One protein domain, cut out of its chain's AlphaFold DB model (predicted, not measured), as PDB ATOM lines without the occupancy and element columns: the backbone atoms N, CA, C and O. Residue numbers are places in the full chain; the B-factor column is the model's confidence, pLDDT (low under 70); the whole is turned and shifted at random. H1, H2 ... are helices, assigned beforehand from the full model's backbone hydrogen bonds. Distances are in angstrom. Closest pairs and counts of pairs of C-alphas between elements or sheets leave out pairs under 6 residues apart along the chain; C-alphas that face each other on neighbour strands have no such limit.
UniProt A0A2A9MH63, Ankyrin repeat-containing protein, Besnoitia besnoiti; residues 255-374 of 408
ATOM      1  N   LYS A 255     155.388 161.153 215.158       93.81
ATOM      2  CA  LYS A 255     154.701 161.536 213.917       93.81
ATOM      3  C   LYS A 255     155.364 160.916 212.686       93.81
ATOM      4  O   LYS A 255     154.655 160.441 211.794       93.81
ATOM      5  N   ALA A 256     156.694 160.888 212.632       93.06
ATOM      6  CA  ALA A 256     157.443 160.251 211.553       93.06
ATOM      7  C   ALA A 256     157.199 158.735 211.521       93.06
ATOM      8  O   ALA A 256     156.968 158.171 210.448       93.06
ATOM      9  N   GLN A 257     157.160 158.081 212.684       93.50
ATOM     10  CA  GLN A 257     156.861 156.656 212.801       93.50
ATOM     11  C   GLN A 257     155.433 156.337 212.337       93.50
ATOM     12  O   GLN A 257     155.236 155.406 211.553       93.50
ATOM     13  N   CYS A 258     154.439 157.134 212.739       92.25
ATOM     14  CA  CYS A 258     153.063 156.984 212.261       92.25
ATOM     15  C   CYS A 258     152.955 157.169 210.739       92.25
ATOM     16  O   CYS A 258     152.244 156.417 210.073       92.25
ATOM     17  N   GLN A 259     153.670 158.145 210.170       91.44
ATOM     18  CA  GLN A 259     153.697 158.363 208.721       91.44
ATOM     19  C   GLN A 259     154.368 157.207 207.971       91.44
ATOM     20  O   GLN A 259     153.859 156.787 206.928       91.44
ATOM     21  N   ALA A 260     155.470 156.669 208.499       92.69
ATOM     22  CA  ALA A 260     156.149 155.508 207.935       92.69
ATOM     23  C   ALA A 260     155.238 154.271 207.950       92.69
ATOM     24  O   ALA A 260     155.028 153.661 206.902       92.69
ATOM     25  N   ALA A 261     154.600 153.980 209.088       93.38
ATOM     26  CA  ALA A 261     153.652 152.875 209.217       93.38
ATOM     27  C   ALA A 261     152.460 153.020 208.252       93.38
ATOM     28  O   ALA A 261     152.094 152.072 207.559       93.38
ATOM     29  N   ALA A 262     151.893 154.227 208.126       93.31
ATOM     30  CA  ALA A 262     150.801 154.491 207.188       93.31
ATOM     31  C   ALA A 262     151.229 154.327 205.717       93.31
ATOM     32  O   ALA A 262     150.433 153.899 204.874       93.31
ATOM     33  N   LYS A 263     152.479 154.671 205.381       92.81
ATOM     34  CA  LYS A 263     153.039 154.461 204.040       92.81
ATOM     35  C   LYS A 263     153.241 152.973 203.751       92.81
ATOM     36  O   LYS A 263     152.816 152.519 202.690       92.81
ATOM     37  N   GLU A 264     153.822 152.224 204.686       92.25
ATOM     38  CA  GLU A 264     154.004 150.772 204.567       92.25
ATOM     39  C   GLU A 264     152.666 150.046 204.413       92.25
ATOM     40  O   GLU A 264     152.525 149.198 203.533       92.25
ATOM     41  N   GLU A 265     151.648 150.427 205.186       92.44
ATOM     42  CA  GLU A 265     150.311 149.846 205.062       92.44
ATOM     43  C   GLU A 265     149.697 150.120 203.680       92.44
ATOM     44  O   GLU A 265     149.129 149.223 203.053       92.44
ATOM     45  N   ARG A 266     149.838 151.344 203.156       91.56
ATOM     46  CA  ARG A 266     149.374 151.684 201.799       91.56
ATOM     47  C   ARG A 266     150.114 150.889 200.728       91.56
ATOM     48  O   ARG A 266     149.477 150.417 199.789       91.56
ATOM     49  N   GLU A 267     151.430 150.739 200.842       89.56
ATOM     50  CA  GLU A 267     152.217 149.931 199.908       89.56
ATOM     51  C   GLU A 267     151.828 148.454 199.975       89.56
ATOM     52  O   GLU A 267     151.654 147.827 198.929       89.56
ATOM     53  N   LEU A 268     151.607 147.917 201.176       91.69
ATOM     54  CA  LEU A 268     151.123 146.556 201.368       91.69
ATOM     55  C   LEU A 268     149.754 146.356 200.712       91.69
ATOM     56  O   LEU A 268     149.587 145.407 199.951       91.69
ATOM     57  N   ARG A 269     148.801 147.274 200.924       90.12
ATOM     58  CA  ARG A 269     147.484 147.225 200.266       90.12
ATOM     59  C   ARG A 269     147.600 147.299 198.744       90.12
ATOM     60  O   ARG A 269     146.906 146.565 198.052       90.12
ATOM     61  N   ARG A 270     148.492 148.139 198.204       85.75
ATOM     62  CA  ARG A 270     148.734 148.218 196.749       85.75
ATOM     63  C   ARG A 270     149.337 146.933 196.193       85.75
ATOM     64  O   ARG A 270     148.936 146.521 195.112       85.75
ATOM     65  N   ARG A 271     150.268 146.301 196.914       80.75
ATOM     66  CA  ARG A 271     150.820 144.991 196.533       80.75
ATOM     67  C   ARG A 271     149.742 143.915 196.560       80.75
ATOM     68  O   ARG A 271     149.618 143.189 195.588       80.75
ATOM     69  N   GLN A 272     148.932 143.867 197.617       82.88
ATOM     70  CA  GLN A 272     147.813 142.926 197.722       82.88
ATOM     71  C   GLN A 272     146.798 143.125 196.591       82.88
ATOM     72  O   GLN A 272     146.409 142.151 195.960       82.88
ATOM     73  N   GLN A 273     146.431 144.371 196.278       82.69
ATOM     74  CA  GLN A 273     145.540 144.663 195.153       82.69
ATOM     75  C   GLN A 273     146.165 144.253 193.813       82.69
ATOM     76  O   GLN A 273     145.503 143.611 193.010       82.69
ATOM     77  N   ALA A 274     147.442 144.567 193.578       74.12
ATOM     78  CA  ALA A 274     148.132 144.174 192.351       74.12
ATOM     79  C   ALA A 274     148.258 142.645 192.216       74.12
ATOM     80  O   ALA A 274     148.127 142.122 191.112       74.12
ATOM     81  N   GLU A 275     148.481 141.925 193.321       75.81
ATOM     82  CA  GLU A 275     148.447 140.459 193.356       75.81
ATOM     83  C   GLU A 275     147.040 139.925 193.032       75.81
ATOM     84  O   GLU A 275     146.913 138.992 192.238       75.81
ATOM     85  N   GLU A 276     145.977 140.520 193.588       78.00
ATOM     86  CA  GLU A 276     144.588 140.161 193.260       78.00
ATOM     87  C   GLU A 276     144.256 140.428 191.776       78.00
ATOM     88  O   GLU A 276     143.695 139.550 191.113       78.00
ATOM     89  N   ASP A 277     144.662 141.576 191.228       76.81
ATOM     90  CA  ASP A 277     144.445 141.965 189.827       76.81
ATOM     91  C   ASP A 277     145.237 141.074 188.851       76.81
ATOM     92  O   ASP A 277     144.707 140.610 187.833       76.81
ATOM     93  N   MET A 278     146.508 140.787 189.165       68.38
ATOM     94  CA  MET A 278     147.356 139.879 188.385       68.38
ATOM     95  C   MET A 278     146.749 138.483 188.367       68.38
ATOM     96  O   MET A 278     146.556 137.907 187.296       68.38
ATOM     97  N   ARG A 279     146.359 137.967 189.536       71.62
ATOM     98  CA  ARG A 279     145.674 136.682 189.627       71.62
ATOM     99  C   ARG A 279     144.390 136.674 188.809       71.62
ATOM    100  O   ARG A 279     144.096 135.674 188.154       71.62
ATOM    101  N   SER A 280     143.620 137.762 188.831       76.94
ATOM    102  CA  SER A 280     142.396 137.826 188.042       76.94
ATOM    103  C   SER A 280     142.653 137.785 186.545       76.94
ATOM    104  O   SER A 280     141.918 137.137 185.792       76.94
ATOM    105  N   THR A 281     143.732 138.426 186.118       77.38
ATOM    106  CA  THR A 281     144.194 138.395 184.734       77.38
ATOM    107  C   THR A 281     144.640 136.985 184.339       77.38
ATOM    108  O   THR A 281     144.196 136.470 183.315       77.38
ATOM    109  N   GLU A 282     145.453 136.316 185.161       75.94
ATOM    110  CA  GLU A 282     145.926 134.958 184.880       75.94
ATOM    111  C   GLU A 282     144.789 133.929 184.805       75.94
ATOM    112  O   GLU A 282     144.809 133.067 183.924       75.94
ATOM    113  N   VAL A 283     143.795 134.011 185.701       77.62
ATOM    114  CA  VAL A 283     142.630 133.106 185.694       77.62
ATOM    115  C   VAL A 283     141.819 133.316 184.421       77.62
ATOM    116  O   VAL A 283     141.455 132.343 183.762       77.62
ATOM    117  N   SER A 284     141.608 134.573 184.025       79.31
ATOM    118  CA  SER A 284     140.904 134.914 182.785       79.31
ATOM    119  C   SER A 284     141.631 134.395 181.540       79.31
ATOM    120  O   SER A 284     141.000 133.808 180.661       79.31
ATOM    121  N   ILE A 285     142.959 134.564 181.465       79.81
ATOM    122  CA  ILE A 285     143.779 134.043 180.359       79.81
ATOM    123  C   ILE A 285     143.714 132.515 180.322       79.81
ATOM    124  O   ILE A 285     143.447 131.946 179.270       79.81
ATOM    125  N   PHE A 286     143.888 131.846 181.464       80.94
ATOM    126  CA  PHE A 286     143.824 130.387 181.543       80.94
ATOM    127  C   PHE A 286     142.467 129.843 181.088       80.94
ATOM    128  O   PHE A 286     142.414 128.910 180.288       80.94
ATOM    129  N   CYS A 287     141.366 130.437 181.551       79.88
ATOM    130  CA  CYS A 287     140.036 130.030 181.119       79.88
ATOM    131  C   CYS A 287     139.839 130.232 179.613       79.88
ATOM    132  O   CYS A 287     139.316 129.341 178.949       79.88
ATOM    133  N   ARG A 288     140.328 131.341 179.047       83.94
ATOM    134  CA  ARG A 288     140.252 131.605 177.605       83.94
ATOM    135  C   ARG A 288     141.076 130.616 176.778       83.94
ATOM    136  O   ARG A 288     140.557 130.061 175.815       83.94
ATOM    137  N   ASP A 289     142.337 130.396 177.143       83.69
ATOM    138  CA  ASP A 289     143.287 129.605 176.349       83.69
ATOM    139  C   ASP A 289     142.898 128.118 176.291       83.69
ATOM    140  O   ASP A 289     143.159 127.443 175.294       83.69
ATOM    141  N   TYR A 290     142.216 127.618 177.326       81.06
ATOM    142  CA  TYR A 290     141.721 126.240 177.397       81.06
ATOM    143  C   TYR A 290     140.204 126.110 177.164       81.06
ATOM    144  O   TYR A 290     139.656 125.016 177.307       81.06
ATOM    145  N   GLY A 291     139.519 127.198 176.789       81.25
ATOM    146  CA  GLY A 291     138.087 127.193 176.458       81.25
ATOM    147  C   GLY A 291     137.175 126.772 177.616       81.25
ATOM    148  O   GLY A 291     136.214 126.032 177.402       81.25
ATOM    149  N   LEU A 292     137.509 127.196 178.836       82.25
ATOM    150  CA  LEU A 292     136.770 126.920 180.067       82.25
ATOM    151  C   LEU A 292     135.661 127.960 180.279       82.25
ATOM    152  O   LEU A 292     135.844 129.137 179.974       82.25
ATOM    153  N   SER A 293     134.528 127.533 180.837       80.56
ATOM    154  CA  SER A 293     133.381 128.410 181.104       80.56
ATOM    155  C   SER A 293     133.614 129.398 182.260       80.56
ATOM    156  O   SER A 293     134.420 129.153 183.162       80.56
ATOM    157  N   ASP A 294     132.847 130.494 182.289       78.44
ATOM    158  CA  ASP A 294     132.915 131.516 183.351       78.44
ATOM    159  C   ASP A 294     132.629 130.936 184.751       78.44
ATOM    160  O   ASP A 294     133.183 131.389 185.751       78.44
ATOM    161  N   ALA A 295     131.843 129.854 184.826       77.62
ATOM    162  CA  ALA A 295     131.587 129.122 186.067       77.62
ATOM    163  C   ALA A 295     132.865 128.503 186.665       77.62
ATOM    164  O   ALA A 295     132.991 128.388 187.886       77.62
ATOM    165  N   VAL A 296     133.826 128.117 185.819       74.00
ATOM    166  CA  VAL A 296     135.141 127.633 186.253       74.00
ATOM    167  C   VAL A 296     135.969 128.795 186.802       74.00
ATOM    168  O   VAL A 296     136.534 128.668 187.891       74.00
ATOM    169  N   ALA A 297     135.986 129.942 186.115       75.00
ATOM    170  CA  ALA A 297     136.677 131.148 186.576       75.00
ATOM    171  C   ALA A 297     136.156 131.607 187.953       75.00
ATOM    172  O   ALA A 297     136.949 131.843 188.866       75.00
ATOM    173  N   ASP A 298     134.835 131.606 188.159       75.19
ATOM    174  CA  ASP A 298     134.180 131.942 189.432       75.19
ATOM    175  C   ASP A 298     134.635 131.075 190.614       75.19
ATOM    176  O   ASP A 298     134.756 131.559 191.746       75.19
ATOM    177  N   ILE A 299     134.907 129.789 190.378       76.31
ATOM    178  CA  ILE A 299     135.438 128.881 191.405       76.31
ATOM    179  C   ILE A 299     136.871 129.281 191.761       76.31
ATOM    180  O   ILE A 299     137.205 129.366 192.951       76.31
ATOM    181  N   PHE A 300     137.700 129.565 190.752       73.31
ATOM    182  CA  PHE A 300     139.065 130.042 190.959       73.31
ATOM    183  C   PHE A 300     139.089 131.392 191.676       73.31
ATOM    184  O   PHE A 300     139.932 131.563 192.554       73.31
ATOM    185  N   TYR A 301     138.151 132.306 191.408       74.50
ATOM    186  CA  TYR A 301     138.010 133.576 192.128       74.50
ATOM    187  C   TYR A 301     137.613 133.377 193.598       74.50
ATOM    188  O   TYR A 301     138.315 133.841 194.503       74.50
ATOM    189  N   LYS A 302     136.545 132.609 193.863       72.19
ATOM    190  CA  LYS A 302     135.987 132.403 195.216       72.19
ATOM    191  C   LYS A 302     136.941 131.709 196.186       72.19
ATOM    192  O   LYS A 302     136.915 131.999 197.379       72.19
ATOM    193  N   LYS A 303     137.778 130.787 195.707       70.62
ATOM    194  CA  LYS A 303     138.663 129.979 196.567       70.62
ATOM    195  C   LYS A 303     139.940 130.684 197.029       70.62
ATOM    196  O   LYS A 303     140.698 130.094 197.788       70.62
ATOM    197  N   LYS A 304     140.161 131.932 196.611       62.97
ATOM    198  CA  LYS A 304     141.316 132.746 197.025       62.97
ATOM    199  C   LYS A 304     142.701 132.057 196.888       62.97
ATOM    200  O   LYS A 304     143.591 132.321 197.687       62.97
ATOM    201  N   PHE A 305     142.914 131.199 195.881       65.38
ATOM    202  CA  PHE A 305     144.224 130.568 195.628       65.38
ATOM    203  C   PHE A 305     145.318 131.617 195.380       65.38
ATOM    204  O   PHE A 305     145.048 132.628 194.740       65.38
ATOM    205  N   ARG A 306     146.531 131.422 195.907       53.47
ATOM    206  CA  ARG A 306     147.610 132.417 195.773       53.47
ATOM    207  C   ARG A 306     148.211 132.416 194.364       53.47
ATOM    208  O   ARG A 306     148.441 133.484 193.815       53.47
ATOM    209  N   TYR A 307     148.340 131.233 193.764       60.81
ATOM    210  CA  TYR A 307     148.719 131.023 192.366       60.81
ATOM    211  C   TYR A 307     147.764 130.016 191.705       60.81
ATOM    212  O   TYR A 307     147.202 129.155 192.388       60.81
ATOM    213  N   LEU A 308     147.574 130.094 190.380       64.06
ATOM    214  CA  LEU A 308     146.802 129.085 189.629       64.06
ATOM    215  C   LEU A 308     147.343 127.669 189.848       64.06
ATOM    216  O   LEU A 308     146.568 126.722 189.947       64.06
ATOM    217  N   ASP A 309     148.657 127.544 190.007       65.31
ATOM    218  CA  ASP A 309     149.310 126.255 190.201       65.31
ATOM    219  C   ASP A 309     149.004 125.645 191.584       65.31
ATOM    220  O   ASP A 309     148.813 124.433 191.688       65.31
ATOM    221  N   ASP A 310     148.814 126.463 192.629       62.41
ATOM    222  CA  ASP A 310     148.359 125.994 193.953       62.41
ATOM    223  C   ASP A 310     146.931 125.435 193.895       62.41
ATOM    224  O   ASP A 310     146.575 124.480 194.595       62.41
ATOM    225  N   ALA A 311     146.094 126.021 193.036       62.69
ATOM    226  CA  ALA A 311     144.728 125.570 192.834       62.69
ATOM    227  C   ALA A 311     144.671 124.164 192.219       62.69
ATOM    228  O   ALA A 311     143.767 123.392 192.541       62.69
ATOM    229  N   PHE A 312     145.651 123.797 191.389       66.69
ATOM    230  CA  PHE A 312     145.717 122.483 190.743       66.69
ATOM    231  C   PHE A 312     146.033 121.347 191.720       66.69
ATOM    232  O   PHE A 312     145.526 120.240 191.549       66.69
ATOM    233  N   PHE A 313     146.778 121.617 192.796       59.91
ATOM    234  CA  PHE A 313     146.984 120.642 193.876       59.91
ATOM    235  C   PHE A 313     145.786 120.555 194.830       59.91
ATOM    236  O   PHE A 313     145.513 119.499 195.402       59.91
ATOM    237  N   GLY A 314     145.058 121.661 195.001       58.19
ATOM    238  CA  GLY A 314     143.903 121.744 195.894       58.19
ATOM    239  C   GLY A 314     142.587 121.238 195.299       58.19
ATOM    240  O   GLY A 314     141.675 120.907 196.055       58.19
ATOM    241  N   LEU A 315     142.441 121.172 193.974       65.69
ATOM    242  CA  LEU A 315     141.198 120.783 193.302       65.69
ATOM    243  C   LEU A 315     141.234 119.312 192.866       65.69
ATOM    244  O   LEU A 315     141.649 118.977 191.764       65.69
ATOM    245  N   SER A 316     140.743 118.412 193.721       65.88
ATOM    246  CA  SER A 316     140.554 117.006 193.331       65.88
ATOM    247  C   SER A 316     139.314 116.814 192.446       65.88
ATOM    248  O   SER A 316     138.309 117.515 192.609       65.88
ATOM    249  N   SER A 317     139.308 115.781 191.595       64.94
ATOM    250  CA  SER A 317     138.147 115.401 190.766       64.94
ATOM    251  C   SER A 317     136.854 115.213 191.576       64.94
ATOM    252  O   SER A 317     135.749 115.409 191.068       64.94
ATOM    253  N   SER A 318     136.973 114.861 192.862       65.56
ATOM    254  CA  SER A 318     135.843 114.738 193.790       65.56
ATOM    255  C   SER A 318     135.285 116.086 194.265       65.56
ATOM    256  O   SER A 318     134.078 116.210 194.468       65.56
ATOM    257  N   MET A 319     136.136 117.110 194.403       65.56
ATOM    258  CA  MET A 319     135.713 118.475 194.709       65.56
ATOM    259  C   MET A 319     135.064 119.142 193.500       65.56
ATOM    260  O   MET A 319     134.014 119.753 193.658       65.56
ATOM    261  N   LEU A 320     135.608 118.950 192.295       65.88
ATOM    262  CA  LEU A 320     135.046 119.505 191.055       65.88
ATOM    263  C   LEU A 320     133.603 119.035 190.799       65.88
ATOM    264  O   LEU A 320     132.758 119.832 190.402       65.88
ATOM    265  N   LYS A 321     133.279 117.776 191.131       67.62
ATOM    266  CA  LYS A 321     131.902 117.240 191.070       67.62
ATOM    267  C   LYS A 321     130.921 117.950 192.012       67.62
ATOM    268  O   LYS A 321     129.739 118.025 191.699       67.62
ATOM    269  N   LYS A 322     131.387 118.470 193.154       70.50
ATOM    270  CA  LYS A 322     130.540 119.173 194.133       70.50
ATOM    271  C   LYS A 322     130.216 120.611 193.722       70.50
ATOM    272  O   LYS A 322     129.273 121.179 194.257       70.50
ATOM    273  N   PHE A 323     130.965 121.187 192.780       69.94
ATOM    274  CA  PHE A 323     130.763 122.559 192.307       69.94
ATOM    275  C   PHE A 323     129.723 122.691 191.181       69.94
ATOM    276  O   PHE A 323     129.519 123.791 190.685       69.94
ATOM    277  N   GLY A 324     129.051 121.602 190.784       69.31
ATOM    278  CA  GLY A 324     127.983 121.652 189.775       69.31
ATOM    279  C   GLY A 324     128.466 121.955 188.350       69.31
ATOM    280  O   GLY A 324     127.658 122.332 187.509       69.31
ATOM    281  N   LEU A 325     129.766 121.798 188.082       73.06
ATOM    282  CA  LEU A 325     130.353 121.964 186.751       73.06
ATOM    283  C   LEU A 325     129.834 120.900 185.776       73.06
ATOM    284  O   LEU A 325     129.597 119.750 186.161       73.06
ATOM    285  N   SER A 326     129.708 121.273 184.500       76.69
ATOM    286  CA  SER A 326     129.372 120.330 183.433       76.69
ATOM    287  C   SER A 326     130.459 119.249 183.305       76.69
ATOM    288  O   SER A 326     131.626 119.466 183.645       76.69
ATOM    289  N   ASN A 327     130.092 118.052 182.831       76.19
ATOM    290  CA  ASN A 327     131.079 116.980 182.639       76.19
ATOM    291  C   ASN A 327     132.158 117.376 181.615       76.19
ATOM    292  O   ASN A 327     133.314 117.005 181.795       76.19
ATOM    293  N   GLU A 328     131.782 118.167 180.608       78.88
ATOM    294  CA  GLU A 328     132.681 118.686 179.577       78.88
ATOM    295  C   GLU A 328     133.687 119.697 180.152       78.88
ATOM    296  O   GLU A 328     134.888 119.565 179.925       78.88
ATOM    297  N   ASP A 329     133.232 120.650 180.974       73.81
ATOM    298  CA  ASP A 329     134.123 121.618 181.630       73.81
ATOM    299  C   ASP A 329     135.075 120.940 182.619       73.81
ATOM    300  O   ASP A 329     136.223 121.357 182.756       73.81
ATOM    301  N   ARG A 330     134.633 119.869 183.297       76.56
ATOM    302  CA  ARG A 330     135.499 119.100 184.205       76.56
ATOM    303  C   ARG A 330     136.627 118.404 183.449       76.56
ATOM    304  O   ARG A 330     137.756 118.404 183.925       76.56
ATOM    305  N   GLU A 331     136.324 117.813 182.299       78.75
ATOM    306  CA  GLU A 331     137.313 117.103 181.486       78.75
ATOM    307  C   GLU A 331     138.314 118.074 180.852       78.75
ATOM    308  O   GLU A 331     139.524 117.871 180.972       78.75
ATOM    309  N   LYS A 332     137.827 119.193 180.295       80.06
ATOM    310  CA  LYS A 332     138.681 120.278 179.788       80.06
ATOM    311  C   LYS A 332     139.563 120.862 180.886       80.06
ATOM    312  O   LYS A 332     140.749 121.082 180.656       80.06
ATOM    313  N   LEU A 333     139.022 121.060 182.090       79.00
ATOM    314  CA  LEU A 333     139.788 121.556 183.228       79.00
ATOM    315  C   LEU A 333     140.867 120.559 183.662       79.00
ATOM    316  O   LEU A 333     142.018 120.949 183.812       79.00
ATOM    317  N   GLU A 334     140.540 119.273 183.816       76.12
ATOM    318  CA  GLU A 334     141.522 118.238 184.173       76.12
ATOM    319  C   GLU A 334     142.631 118.106 183.114       76.12
ATOM    320  O   GLU A 334     143.804 117.934 183.458       76.12
ATOM    321  N   GLN A 335     142.291 118.235 181.829       80.00
ATOM    322  CA  GLN A 335     143.266 118.240 180.741       80.00
ATOM    323  C   GLN A 335     144.147 119.498 180.767       80.00
ATOM    324  O   GLN A 335     145.370 119.389 180.656       80.00
ATOM    325  N   ALA A 336     143.554 120.674 180.977       78.94
ATOM    326  CA  ALA A 336     144.270 121.940 181.105       78.94
ATOM    327  C   ALA A 336     145.243 121.930 182.296       78.94
ATOM    328  O   ALA A 336     146.398 122.329 182.150       78.94
ATOM    329  N   MET A 337     144.814 121.390 183.444       76.31
ATOM    330  CA  MET A 337     145.652 121.204 184.635       76.31
ATOM    331  C   MET A 337     146.871 120.324 184.341       76.31
ATOM    332  O   MET A 337     147.988 120.675 184.711       76.31
ATOM    333  N   ARG A 338     146.686 119.198 183.638       74.12
ATOM    334  CA  ARG A 338     147.789 118.289 183.276       74.12
ATOM    335  C   ARG A 338     148.773 118.928 182.302       74.12
ATOM    336  O   ARG A 338     149.979 118.818 182.502       74.12
ATOM    337  N   MET A 339     148.267 119.598 181.267       75.38
ATOM    338  CA  MET A 339     149.103 120.262 180.264       75.38
ATOM    339  C   MET A 339     149.922 121.399 180.878       75.38
ATOM    340  O   MET A 339     151.112 121.516 180.592       75.38
ATOM    341  N   ARG A 340     149.311 122.192 181.765       74.62
ATOM    342  CA  ARG A 340     150.004 123.268 182.479       74.62
ATOM    343  C   ARG A 340     150.993 122.735 183.517       74.62
ATOM    344  O   ARG A 340     152.075 123.284 183.653       74.62
ATOM    345  N   PHE A 341     150.687 121.626 184.190       70.44
ATOM    346  CA  PHE A 341     151.637 120.970 185.094       70.44
ATOM    347  C   PHE A 341     152.904 120.506 184.360       70.44
ATOM    348  O   PHE A 341     154.015 120.743 184.831       70.44
ATOM    349  N   LEU A 342     152.743 119.896 183.182       70.44
ATOM    350  CA  LEU A 342     153.859 119.472 182.333       70.44
ATOM    351  C   LEU A 342     154.705 120.667 181.874       70.44
ATOM    352  O   LEU A 342     155.926 120.635 182.030       70.44
ATOM    353  N   SER A 343     154.081 121.745 181.394       74.62
ATOM    354  CA  SER A 343     154.826 122.930 180.954       74.62
ATOM    355  C   SER A 343     155.543 123.642 182.105       74.62
ATOM    356  O   SER A 343     156.695 124.040 181.951       74.62
ATOM    357  N   VAL A 344     154.916 123.743 183.283       68.25
ATOM    358  CA  VAL A 344     155.535 124.332 184.482       68.25
ATOM    359  C   VAL A 344     156.687 123.464 184.994       68.25
ATOM    360  O   VAL A 344     157.721 124.006 185.381       68.25
ATOM    361  N   SER A 345     156.565 122.131 184.962       68.75
ATOM    362  CA  SER A 345     157.672 121.239 185.341       68.75
ATOM    363  C   SER A 345     158.892 121.402 184.432       68.75
ATOM    364  O   SER A 345     160.006 121.515 184.937       68.75
ATOM    365  N   GLN A 346     158.674 121.523 183.121       73.75
ATOM    366  CA  GLN A 346     159.741 121.735 182.141       73.75
ATOM    367  C   GLN A 346     160.398 123.107 182.320       73.75
ATOM    368  O   GLN A 346     161.618 123.207 182.414       73.75
ATOM    369  N   ALA A 347     159.596 124.162 182.473       69.31
ATOM    370  CA  ALA A 347     160.107 125.509 182.713       69.31
ATOM    371  C   ALA A 347     160.899 125.613 184.033       69.31
ATOM    372  O   ALA A 347     161.875 126.360 184.121       69.31
ATOM    373  N   ARG A 348     160.508 124.857 185.069       69.19
ATOM    374  CA  ARG A 348     161.223 124.815 186.351       69.19
ATOM    375  C   ARG A 348     162.582 124.128 186.232       69.19
ATOM    376  O   ARG A 348     163.536 124.610 186.841       69.19
ATOM    377  N   GLU A 349     162.677 123.037 185.475       74.62
ATOM    378  CA  GLU A 349     163.957 122.373 185.192       74.62
ATOM    379  C   GLU A 349     164.896 123.297 184.408       74.62
ATOM    380  O   GLU A 349     166.032 123.509 184.831       74.62
ATOM    381  N   GLU A 350     164.402 123.956 183.355       76.31
ATOM    382  CA  GLU A 350     165.187 124.933 182.586       76.31
ATOM    383  C   GLU A 350     165.667 126.116 183.444       76.31
ATOM    384  O   GLU A 350     166.809 126.566 183.318       76.31
ATOM    385  N   TYR A 351     164.819 126.620 184.350       69.38
ATOM    386  CA  TYR A 351     165.192 127.693 185.274       69.38
ATOM    387  C   TYR A 351     166.273 127.253 186.268       69.38
ATOM    388  O   TYR A 351     167.222 128.001 186.505       69.38
ATOM    389  N   LEU A 352     166.150 126.051 186.841       71.38
ATOM    390  CA  LEU A 352     167.149 125.501 187.760       71.38
ATOM    391  C   LEU A 352     168.496 125.321 187.056       71.38
ATOM    392  O   LEU A 352     169.513 125.778 187.577       71.38
ATOM    393  N   GLU A 353     168.505 124.763 185.843       78.94
ATOM    394  CA  GLU A 353     169.729 124.647 185.045       78.94
ATOM    395  C   GLU A 353     170.365 126.009 184.749       78.94
ATOM    396  O   GLU A 353     171.592 126.152 184.782       78.94
ATOM    397  N   ARG A 354     169.549 127.027 184.460       78.56
ATOM    398  CA  ARG A 354     170.029 128.386 184.196       78.56
ATOM    399  C   ARG A 354     170.590 129.050 185.454       78.56
ATOM    400  O   ARG A 354     171.677 129.617 185.396       78.56
ATOM    401  N   SER A 355     169.903 128.922 186.587       68.50
ATOM    402  CA  SER A 355     170.354 129.452 187.878       68.50
ATOM    403  C   SER A 355     171.661 128.798 188.333       68.50
ATOM    404  O   SER A 355     172.573 129.491 188.783       68.50
ATOM    405  N   GLU A 356     171.809 127.483 188.143       77.31
ATOM    406  CA  GLU A 356     173.066 126.786 188.426       77.31
ATOM    407  C   GLU A 356     174.219 127.274 187.540       77.31
ATOM    408  O   GLU A 356     175.346 127.410 188.024       77.31
ATOM    409  N   ARG A 357     173.968 127.568 186.255       82.25
ATOM    410  CA  ARG A 357     174.983 128.160 185.365       82.25
ATOM    411  C   ARG A 357     175.386 129.557 185.830       82.25
ATOM    412  O   ARG A 357     176.577 129.810 185.981       82.25
ATOM    413  N   GLU A 358     174.419 130.418 186.128       81.06
ATOM    414  CA  GLU A 358     174.668 131.787 186.599       81.06
ATOM    415  C   GLU A 358     175.429 131.800 187.939       81.06
ATOM    416  O   GLU A 358     176.372 132.572 188.116       81.06
ATOM    417  N   GLN A 359     175.105 130.892 188.868       74.88
ATOM    418  CA  GLN A 359     175.861 130.735 190.116       74.88
ATOM    419  C   GLN A 359     177.297 130.255 189.873       74.88
ATOM    420  O   GLN A 359     178.228 130.778 190.489       74.88
ATOM    421  N   ARG A 360     177.509 129.290 188.967       81.12
ATOM    422  CA  ARG A 360     178.858 128.820 188.600       81.12
ATOM    423  C   ARG A 360     179.690 129.933 187.963       81.12
ATOM    424  O   ARG A 360     180.871 130.061 188.283       81.12
ATOM    425  N   GLU A 361     179.085 130.762 187.114       85.44
ATOM    426  CA  GLU A 361     179.737 131.933 186.520       85.44
ATOM    427  C   GLU A 361     180.116 132.975 187.584       85.44
ATOM    428  O   GLU A 361     181.266 133.422 187.624       85.44
ATOM    429  N   ALA A 362     179.204 133.290 188.510       79.12
ATOM    430  CA  ALA A 362     179.460 134.223 189.607       79.12
ATOM    431  C   ALA A 362     180.579 133.741 190.551       79.12
ATOM    432  O   ALA A 362     181.448 134.525 190.942       79.12
ATOM    433  N   ILE A 363     180.606 132.445 190.887       80.75
ATOM    434  CA  ILE A 363     181.691 131.838 191.674       80.75
ATOM    435  C   ILE A 363     183.022 131.962 190.922       80.75
ATOM    436  O   ILE A 363     184.017 132.395 191.507       80.75
ATOM    437  N   GLY A 364     183.039 131.680 189.615       86.44
ATOM    438  CA  GLY A 364     184.232 131.835 188.782       86.44
ATOM    439  C   GLY A 364     184.764 133.275 188.733       86.44
ATOM    440  O   GLY A 364     185.979 133.495 188.771       86.44
ATOM    441  N   GLU A 365     183.888 134.284 188.697       86.12
ATOM    442  CA  GLU A 365     184.304 135.690 188.793       86.12
ATOM    443  C   GLU A 365     184.892 136.045 190.163       86.12
ATOM    444  O   GLU A 365     185.907 136.749 190.245       86.12
ATOM    445  N   LEU A 366     184.286 135.552 191.246       79.19
ATOM    446  CA  LEU A 366     184.780 135.769 192.604       79.19
ATOM    447  C   LEU A 366     186.157 135.130 192.809       79.19
ATOM    448  O   LEU A 366     187.041 135.768 193.386       79.19
ATOM    449  N   GLU A 367     186.386 133.927 192.282       84.94
ATOM    450  CA  GLU A 367     187.691 133.263 192.324       84.94
ATOM    451  C   GLU A 367     188.766 134.049 191.561       84.94
ATOM    452  O   GLU A 367     189.871 134.246 192.081       84.94
ATOM    453  N   LYS A 368     188.438 134.588 190.375       87.12
ATOM    454  CA  LYS A 368     189.338 135.477 189.615       87.12
ATOM    455  C   LYS A 368     189.686 136.740 190.406       87.12
ATOM    456  O   LYS A 368     190.863 137.091 190.515       87.12
ATOM    457  N   ARG A 369     188.692 137.403 191.010       82.81
ATOM    458  CA  ARG A 369     188.907 138.595 191.854       82.81
ATOM    459  C   ARG A 369     189.737 138.265 193.099       82.81
ATOM    460  O   ARG A 369     190.622 139.035 193.472       82.81
ATOM    461  N   ALA A 370     189.513 137.110 193.724       80.38
ATOM    462  CA  ALA A 370     190.294 136.647 194.869       80.38
ATOM    463  C   ALA A 370     191.749 136.318 194.492       80.38
ATOM    464  O   ALA A 370     192.671 136.600 195.264       80.38
ATOM    465  N   ALA A 371     191.990 135.755 193.304       85.00
ATOM    466  CA  ALA A 371     193.336 135.541 192.774       85.00
ATOM    467  C   ALA A 371     194.058 136.876 192.519       85.00
ATOM    468  O   ALA A 371     195.185 137.053 192.983       85.00
ATOM    469  N   GLN A 372     193.391 137.850 191.888       84.69
ATOM    470  CA  GLN A 372     193.933 139.200 191.684       84.69
ATOM    471  C   GLN A 372     194.272 139.896 193.009       84.69
ATOM    472  O   GLN A 372     195.365 140.447 193.148       84.69
ATOM    473  N   ARG A 373     193.388 139.820 194.017       80.38
ATOM    474  CA  ARG A 373     193.655 140.364 195.361       80.38
ATOM    475  C   ARG A 373     194.872 139.715 196.015       80.38
ATOM    476  O   ARG A 373     195.702 140.431 196.564       80.38
ATOM    477  N   ARG A 374     195.031 138.388 195.925       84.75
ATOM    478  CA  ARG A 374     196.225 137.693 196.446       84.75
ATOM    479  C   ARG A 374     197.509 138.184 195.776       84.75
ATOM    480  O   ARG A 374     198.509 138.386 196.463       84.75
TER     481      ARG A 374
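What this domain is: This is residues 255 to 374 of the 408 residues of the protein "Ankyrin repeat-containing protein" of Besnoitia besnoiti (UniProt A0A2A9MH63). Two long helices, H5 and H1, spread as a V from a compact head that the short helices H2, H3 and H4 complete; residues 345 to 374 of H5 and 255 to 274 of H1 stick out. The printed part has 120 residues with five named helices, H1 to H5 in chain order, all helix. It is extended, radius of gyration of the C-alphas 21.9 A, spanning 70 by 49 by 23 A.

How they stand to each other: H5, residues 327 to 374, touches H4, residues 317 to 322, with residues 330 to 334 alone, closest C-alphas Leu 320 and Arg 330, 6.9 A. H1, residues 255 to 289, and H2, residues 294 to 302, form a hairpin at a shallow tilt of 26 degrees, closest C-alphas Val 283 and Ala 297, 6.3 A. H3, residues 308 to 314, is close but not clearly touching H5, closest C-alphas Phe 312 and Met 337, 6.2 A. Every O i to N i+4 pair is within hydrogen-bond range in H1, H2 and H5; 2 of 3 are in H3, 1 of 2 in H4.

Where its parts are: H5 measures 69.7 A, ending at C-alpha 374 (196.225, 137.693, 196.446). H1 measures 50.6 A from C-alpha 255 (154.701, 161.536, 213.917).

The domain as a whole: The printed part has no cut, and its links are tight. Residues 304 to 321 are among 27 under pLDDT 70.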